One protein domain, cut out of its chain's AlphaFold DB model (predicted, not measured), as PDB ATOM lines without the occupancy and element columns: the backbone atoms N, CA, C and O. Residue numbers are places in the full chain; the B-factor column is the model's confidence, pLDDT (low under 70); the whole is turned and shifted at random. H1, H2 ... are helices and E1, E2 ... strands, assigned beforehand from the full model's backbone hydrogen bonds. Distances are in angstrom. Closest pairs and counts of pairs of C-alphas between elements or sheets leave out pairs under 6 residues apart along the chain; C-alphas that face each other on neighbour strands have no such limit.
ATOM      1  N   ILE A  21     -39.984   2.104 -12.364       93.94
ATOM      2  CA  ILE A  21     -38.849   2.088 -11.441       93.94
ATOM      3  C   ILE A  21     -38.837   0.811 -10.594       93.94
ATOM      4  O   ILE A  21     -39.842   0.103 -10.480       93.94
ATOM      5  N   ASN A  22     -37.683   0.523  -9.997       92.88
ATOM      6  CA  ASN A  22     -37.575  -0.475  -8.940       92.88
ATOM      7  C   ASN A  22     -37.826   0.193  -7.587       92.88
ATOM      8  O   ASN A  22     -37.259   1.247  -7.312       92.88
ATOM      9  N   GLU A  23     -38.620  -0.457  -6.750       92.25
ATOM     10  CA  GLU A  23     -38.923  -0.035  -5.386       92.25
ATOM     11  C   GLU A  23     -38.242  -1.008  -4.434       92.25
ATOM     12  O   GLU A  23     -38.678  -2.153  -4.268       92.25
ATOM     13  N   SER A  24     -37.113  -0.558  -3.893       89.00
ATOM     14  CA  SER A  24     -36.301  -1.286  -2.927       89.00
ATOM     15  C   SER A  24     -36.734  -0.992  -1.493       89.00
ATOM     16  O   SER A  24     -37.435  -0.022  -1.206       89.00
ATOM     17  N   GLY A  25     -36.284  -1.840  -0.579       87.00
ATOM     18  CA  GLY A  25     -36.447  -1.692   0.860       87.00
ATOM     19  C   GLY A  25     -37.004  -2.947   1.517       87.00
ATOM     20  O   GLY A  25     -36.605  -3.251   2.637       87.00
ATOM     21  N   GLY A  26     -37.871  -3.701   0.833       84.44
ATOM     22  CA  GLY A  26     -38.438  -4.956   1.342       84.44
ATOM     23  C   GLY A  26     -37.437  -6.117   1.342       84.44
ATOM     24  O   GLY A  26     -37.669  -7.145   1.971       84.44
ATOM     25  N   GLU A  27     -36.330  -5.961   0.625       83.69
ATOM     26  CA  GLU A  27     -35.216  -6.898   0.524       83.69
ATOM     27  C   GLU A  27     -34.016  -6.548   1.415       83.69
ATOM     28  O   GLU A  27     -32.972  -7.202   1.351       83.69
ATOM     29  N   PHE A  28     -34.130  -5.492   2.217       84.12
ATOM     30  CA  PHE A  28     -33.047  -5.053   3.091       84.12
ATOM     31  C   PHE A  28     -32.954  -5.954   4.335       84.12
ATOM     32  O   PHE A  28     -33.802  -6.811   4.576       84.12
ATOM     33  N   GLY A  29     -31.877  -5.804   5.109       77.19
ATOM     34  CA  GLY A  29     -31.701  -6.556   6.358       77.19
ATOM     35  C   GLY A  29     -31.143  -7.975   6.195       77.19
ATOM     36  O   GLY A  29     -31.111  -8.731   7.157       77.19
ATOM     37  N   THR A  30     -30.649  -8.351   5.009       73.38
ATOM     38  CA  THR A  30     -29.965  -9.647   4.779       73.38
ATOM     39  C   THR A  30     -28.572  -9.734   5.388       73.38
ATOM     40  O   THR A  30     -28.006 -10.823   5.485       73.38
ATOM     41  N   TRP A  31     -28.007  -8.591   5.769       66.12
ATOM     42  CA  TRP A  31     -26.668  -8.494   6.318       66.12
ATOM     43  C   TRP A  31     -26.665  -8.840   7.812       66.12
ATOM     44  O   TRP A  31     -27.471  -8.316   8.579       66.12
ATOM     45  N   SER A  32     -25.730  -9.697   8.228       66.88
ATOM     46  CA  SER A  32     -25.443 -10.001   9.631       66.88
ATOM     47  C   SER A  32     -24.016  -9.573   9.983       66.88
ATOM     48  O   SER A  32     -23.123  -9.638   9.136       66.88
ATOM     49  N   ASN A  33     -23.789  -9.161  11.239       65.94
ATOM     50  CA  ASN A  33     -22.450  -8.801  11.740       65.94
ATOM     51  C   ASN A  33     -21.438  -9.948  11.590       65.94
ATOM     52  O   ASN A  33     -20.243  -9.698  11.456       65.94
ATOM     53  N   ASP A  34     -21.924 -11.188  11.552       72.69
ATOM     54  CA  ASP A  34     -21.104 -12.394  11.451       72.69
ATOM     55  C   ASP A  34     -20.877 -12.845   9.996       72.69
ATOM     56  O   ASP A  34     -20.296 -13.902   9.761       72.69
ATOM     57  N   ALA A  35     -21.353 -12.071   9.006       66.44
ATOM     58  CA  ALA A  35     -21.315 -12.387   7.573       66.44
ATOM     59  C   ALA A  35     -21.927 -13.754   7.205       66.44
ATOM     60  O   ALA A  35     -21.695 -14.274   6.111       66.44
ATOM     61  N   ILE A  36     -22.733 -14.328   8.102       71.19
ATOM     62  CA  ILE A  36     -23.465 -15.565   7.858       71.19
ATOM     63  C   ILE A  36     -24.690 -15.197   7.013       71.19
ATOM     64  O   ILE A  36     -25.515 -14.389   7.459       71.19
ATOM     65  N   PRO A  37     -24.834 -15.750   5.797       64.94
ATOM     66  CA  PRO A  37     -26.032 -15.554   4.992       64.94
ATOM     67  C   PRO A  37     -27.275 -15.967   5.785       64.94
ATOM     68  O   PRO A  37     -27.232 -16.958   6.508       64.94
ATOM     69  N   THR A  38     -28.394 -15.260   5.614       64.06
ATOM     70  CA  THR A  38     -29.729 -15.573   6.182       64.06
ATOM     71  C   THR A  38     -29.963 -15.338   7.681       64.06
ATOM     72  O   THR A  38     -31.124 -15.293   8.076       64.06
ATOM     73  N   THR A  39     -28.950 -15.081   8.518       68.19
ATOM     74  CA  THR A  39     -29.177 -14.794   9.958       68.19
ATOM     75  C   THR A  39     -29.828 -13.436  10.237       68.19
ATOM     76  O   THR A  39     -30.332 -13.219  11.335       68.19
ATOM     77  N   GLY A  40     -29.858 -12.529   9.256       68.75
ATOM     78  CA  GLY A  40     -30.615 -11.273   9.328       68.75
ATOM     79  C   GLY A  40     -32.126 -11.428   9.092       68.75
ATOM     80  O   GLY A  40     -32.876 -10.476   9.291       68.75
ATOM     81  N   LEU A  41     -32.598 -12.617   8.695       80.75
ATOM     82  CA  LEU A  41     -34.017 -12.899   8.453       80.75
ATOM     83  C   LEU A  41     -34.723 -13.377   9.737       80.75
ATOM     84  O   LEU A  41     -34.120 -14.106  10.523       80.75
ATOM     85  N   PRO A  42     -36.002 -13.010   9.964       81.44
ATOM     86  CA  PRO A  42     -36.899 -12.265   9.067       81.44
ATOM     87  C   PRO A  42     -36.700 -10.736   9.071       81.44
ATOM     88  O   PRO A  42     -37.395 -10.038   8.337       81.44
ATOM     89  N   GLY A  43     -35.777 -10.207   9.880       82.69
ATOM     90  CA  GLY A  43     -35.595  -8.768  10.083       82.69
ATOM     91  C   GLY A  43     -36.771  -8.117  10.824       82.69
ATOM     92  O   GLY A  43     -37.759  -8.763  11.175       82.69
ATOM     93  N   ARG A  44     -36.671  -6.812  11.093       86.44
ATOM     94  CA  ARG A  44     -37.719  -6.007  11.739       86.44
ATOM     95  C   ARG A  44     -38.216  -4.918  10.793       86.44
ATOM     96  O   ARG A  44     -37.436  -4.077  10.339       86.44
ATOM     97  N   PHE A  45     -39.525  -4.892  10.552       87.75
ATOM     98  CA  PHE A  45     -40.167  -3.841   9.765       87.75
ATOM     99  C   PHE A  45     -39.907  -2.454  10.371       87.75
ATOM    100  O   PHE A  45     -40.043  -2.258  11.578       87.75
ATOM    101  N   GLY A  46     -39.539  -1.493   9.527       87.88
ATOM    102  CA  GLY A  46     -39.210  -0.124   9.920       87.88
ATOM    103  C   GLY A  46     -37.819   0.048  10.541       87.88
ATOM    104  O   GLY A  46     -37.460   1.174  10.876       87.88
ATOM    105  N   VAL A  47     -37.038  -1.029  10.688       87.69
ATOM    106  CA  VAL A  47     -35.652  -0.976  11.185       87.69
ATOM    107  C   VAL A  47     -34.699  -1.597  10.174       87.69
ATOM    108  O   VAL A  47     -33.810  -0.917   9.674       87.69
ATOM    109  N   ASP A  48     -34.906  -2.875   9.861       85.50
ATOM    110  CA  ASP A  48     -34.024  -3.642   8.980       85.50
ATOM    111  C   ASP A  48     -34.550  -3.649   7.528       85.50
ATOM    112  O   ASP A  48     -33.765  -3.778   6.592       85.50
ATOM    113  N   TYR A  49     -35.864  -3.458   7.331       88.19
ATOM    114  CA  TYR A  49     -36.514  -3.343   6.018       88.19
ATOM    115  C   TYR A  49     -37.750  -2.429   6.071       88.19
ATOM    116  O   TYR A  49     -38.360  -2.246   7.128       88.19
ATOM    117  N   ALA A  50     -38.156  -1.870   4.930       89.94
ATOM    118  CA  ALA A  50     -39.371  -1.061   4.804       89.94
ATOM    119  C   ALA A  50     -40.005  -1.236   3.421       89.94
ATOM    120  O   ALA A  50     -39.311  -1.465   2.438       89.94
ATOM    121  N   PHE A  51     -41.329  -1.112   3.342       88.81
ATOM    122  CA  PHE A  51     -42.047  -1.190   2.072       88.81
ATOM    123  C   PHE A  51     -42.317   0.191   1.478       88.81
ATOM    124  O   PHE A  51     -42.224   1.218   2.152       88.81
ATOM    125  N   ILE A  52     -42.684   0.162   0.198       88.75
ATOM    126  CA  ILE A  52     -43.037   1.313  -0.623       88.75
ATOM    127  C   ILE A  52     -43.992   2.284   0.085       88.75
ATOM    128  O   ILE A  52     -44.974   1.886   0.718       88.75
ATOM    129  N   ASN A  53     -43.711   3.581  -0.052       91.12
ATOM    130  CA  ASN A  53     -44.541   4.643   0.501       91.12
ATOM    131  C   ASN A  53     -45.540   5.152  -0.546       91.12
ATOM    132  O   ASN A  53     -45.156   5.509  -1.660       91.12
ATOM    133  N   LYS A  54     -46.815   5.255  -0.162       91.50
ATOM    134  CA  LYS A  54     -47.877   5.760  -1.034       91.50
ATOM    135  C   LYS A  54     -47.594   7.165  -1.580       91.50
ATOM    136  O   LYS A  54     -47.825   7.393  -2.758       91.50
ATOM    137  N   SER A  55     -47.058   8.088  -0.781       93.62
ATOM    138  CA  SER A  55     -46.786   9.451  -1.263       93.62
ATOM    139  C   SER A  55     -45.717   9.477  -2.358       93.62
ATOM    140  O   SER A  55     -45.809  10.267  -3.295       93.62
ATOM    141  N   THR A  56     -44.728   8.587  -2.274       89.56
ATOM    142  CA  THR A  56     -43.706   8.408  -3.310       89.56
ATOM    143  C   THR A  56     -44.316   7.826  -4.586       89.56
ATOM    144  O   THR A  56     -44.042   8.326  -5.676       89.56
ATOM    145  N   VAL A  57     -45.204   6.835  -4.458       93.00
ATOM    146  CA  VAL A  57     -45.961   6.273  -5.592       93.00
ATOM    147  C   VAL A  57     -46.780   7.349  -6.295       93.00
ATOM    148  O   VAL A  57     -46.717   7.461  -7.518       93.00
ATOM    149  N   ASP A  58     -47.505   8.161  -5.526       94.12
ATOM    150  CA  ASP A  58     -48.339   9.235  -6.060       94.12
ATOM    151  C   ASP A  58     -47.479  10.233  -6.859       94.12
ATOM    152  O   ASP A  58     -47.828  10.588  -7.982       94.12
ATOM    153  N   ILE A  59     -46.287  10.599  -6.364       94.38
ATOM    154  CA  ILE A  59     -45.338  11.457  -7.095       94.38
ATOM    155  C   ILE A  59     -44.922  10.835  -8.434       94.38
ATOM    156  O   ILE A  59     -44.977  11.516  -9.459       94.38
ATOM    157  N   PHE A  60     -44.522   9.564  -8.446       94.44
ATOM    158  CA  PHE A  60     -44.046   8.898  -9.660       94.44
ATOM    159  C   PHE A  60     -45.153   8.716 -10.711       94.44
ATOM    160  O   PHE A  60     -44.913   8.864 -11.913       94.44
ATOM    161  N   ILE A  61     -46.387   8.451 -10.278       95.06
ATOM    162  CA  ILE A  61     -47.544   8.367 -11.178       95.06
ATOM    163  C   ILE A  61     -47.916   9.760 -11.704       95.06
ATOM    164  O   ILE A  61     -48.134   9.947 -12.904       95.06
ATOM    165  N   GLU A  62     -48.002  10.756 -10.823       95.81
ATOM    166  CA  GLU A  62     -48.542  12.069 -11.167       95.81
ATOM    167  C   GLU A  62     -47.544  12.950 -11.913       95.81
ATOM    168  O   GLU A  62     -47.938  13.628 -12.865       95.81
ATOM    169  N   LYS A  63     -46.271  12.950 -11.510       93.81
ATOM    170  CA  LYS A  63     -45.237  13.814 -12.094       93.81
ATOM    171  C   LYS A  63     -44.457  13.108 -13.192       93.81
ATOM    172  O   LYS A  63     -44.356  13.654 -14.287       93.81
ATOM    173  N   ASP A  64     -44.001  11.887 -12.929       92.38
ATOM    174  CA  ASP A  64     -43.102  11.167 -13.843       92.38
ATOM    175  C   ASP A  64     -43.847  10.279 -14.848       92.38
ATOM    176  O   ASP A  64     -43.246   9.747 -15.781       92.38
ATOM    177  N   LYS A  65     -45.176  10.161 -14.701       93.56
ATOM    178  CA  LYS A  65     -46.078   9.441 -15.617       93.56
ATOM    179  C   LYS A  65     -45.668   7.985 -15.855       93.56
ATOM    180  O   LYS A  65     -45.952   7.427 -16.918       93.56
ATOM    181  N   ILE A  66     -45.024   7.360 -14.871       94.62
ATOM    182  CA  ILE A  66     -44.689   5.940 -14.943       94.62
ATOM    183  C   ILE A  66     -45.933   5.086 -14.703       94.62
ATOM    184  O   ILE A  66     -46.905   5.522 -14.087       94.62
ATOM    185  N   ASN A  67     -45.901   3.846 -15.178       94.25
ATOM    186  CA  ASN A  67     -47.036   2.929 -15.072       94.25
ATOM    187  C   ASN A  67     -46.664   1.555 -14.505       94.25
ATOM    188  O   ASN A  67     -47.495   0.649 -14.498       94.25
ATOM    189  N   THR A  68     -45.417   1.384 -14.064       95.75
ATOM    190  CA  THR A  68     -44.895   0.112 -13.565       95.75
ATOM    191  C   THR A  68     -43.989   0.343 -12.361       95.75
ATOM    192  O   THR A  68     -43.116   1.204 -12.397       95.75
ATOM    193  N   PHE A  69     -44.159  -0.471 -11.323       95.69
ATOM    194  CA  PHE A  69     -43.271  -0.518 -10.164       95.69
ATOM    195  C   PHE A  69     -42.836  -1.966  -9.950       95.69
ATOM    196  O   PHE A  69     -43.677  -2.862  -9.861       95.69
ATOM    197  N   ARG A  70     -41.529  -2.210  -9.874       95.25
ATOM    198  CA  ARG A  70     -40.975  -3.525  -9.531       95.25
ATOM    199  C   ARG A  70     -40.551  -3.515  -8.066       95.25
ATOM    200  O   ARG A  70     -39.511  -2.957  -7.738       95.25
ATOM    201  N   VAL A  71     -41.356  -4.134  -7.207       93.00
ATOM    202  CA  VAL A  71     -41.126  -4.167  -5.754       93.00
ATOM    203  C   VAL A  71     -40.201  -5.327  -5.397       93.00
ATOM    204  O   VAL A  71     -40.515  -6.483  -5.690       93.00
ATOM    205  N   ALA A  72     -39.065  -5.022  -4.778       90.69
ATOM    206  CA  ALA A  72     -38.137  -6.025  -4.276       90.69
ATOM    207  C   ALA A  72     -38.526  -6.464  -2.853       90.69
ATOM    208  O   ALA A  72     -38.862  -5.650  -1.994       90.69
TER     209      ALA A  72
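AT A GLANCE: This is residues 21 to 72 of the 77 residues of the protein "Endoglucanase 1" of Thanatephorus cucumeris (strain AG1-IB / isolate 7/3/14) (UniProt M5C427). There is little regular structure: a parallel ribbon of two short strands, E1 and E2, with the one helix, H1, near E2, makes one end of a rod. Residues 27 to 53, with no named element, run out to the other end and fold back to H1. The printed part has 52 residues, 20 of them in named elements, in the order E1, H1, E2, a mixed class. The whole is loose, radius of gyration of the C-alphas 14.1 A, spanning 43 by 16 by 13 A.

HOW THE PARTS SIT: E1, residues 21 to 26, and E2, residues 68 to 72, are parallel neighbours at 27 degrees. N 23 and O 70 are 2.8 A apart and N 70 and O 21 2.9 A, within hydrogen-bond range. C-alphas 22 and 70 face each other at 4.6 A. H1, residues 54 to 62, and E2 are near each other, with 5 pairs of C-alphas within 10 A. E1, H1 and E2 form a strand-helix-strand unit, parallel strands joined through a helix, with a right-handed crossover. In H1 every O i to N i+4 pair is within hydrogen-bond range.

IN THESE COORDINATES: E1 begins at C-alpha 21 (-38.849, 2.088, -11.441) and is 14.6 A long. E2 is 13.0 A long and ends at C-alpha 72 (-38.137, -6.025, -4.276). H1 is 12.0 A long.

THE WHOLE: The farthest C-alphas, of Asp 34 and Glu 62, are 43.2 A apart. The link E1 to H1 is long, H1 to E2 tight. The printed part has no cut. In this model, pLDDT is under 70 at residues 31 to 33, 35 and 37 to 40.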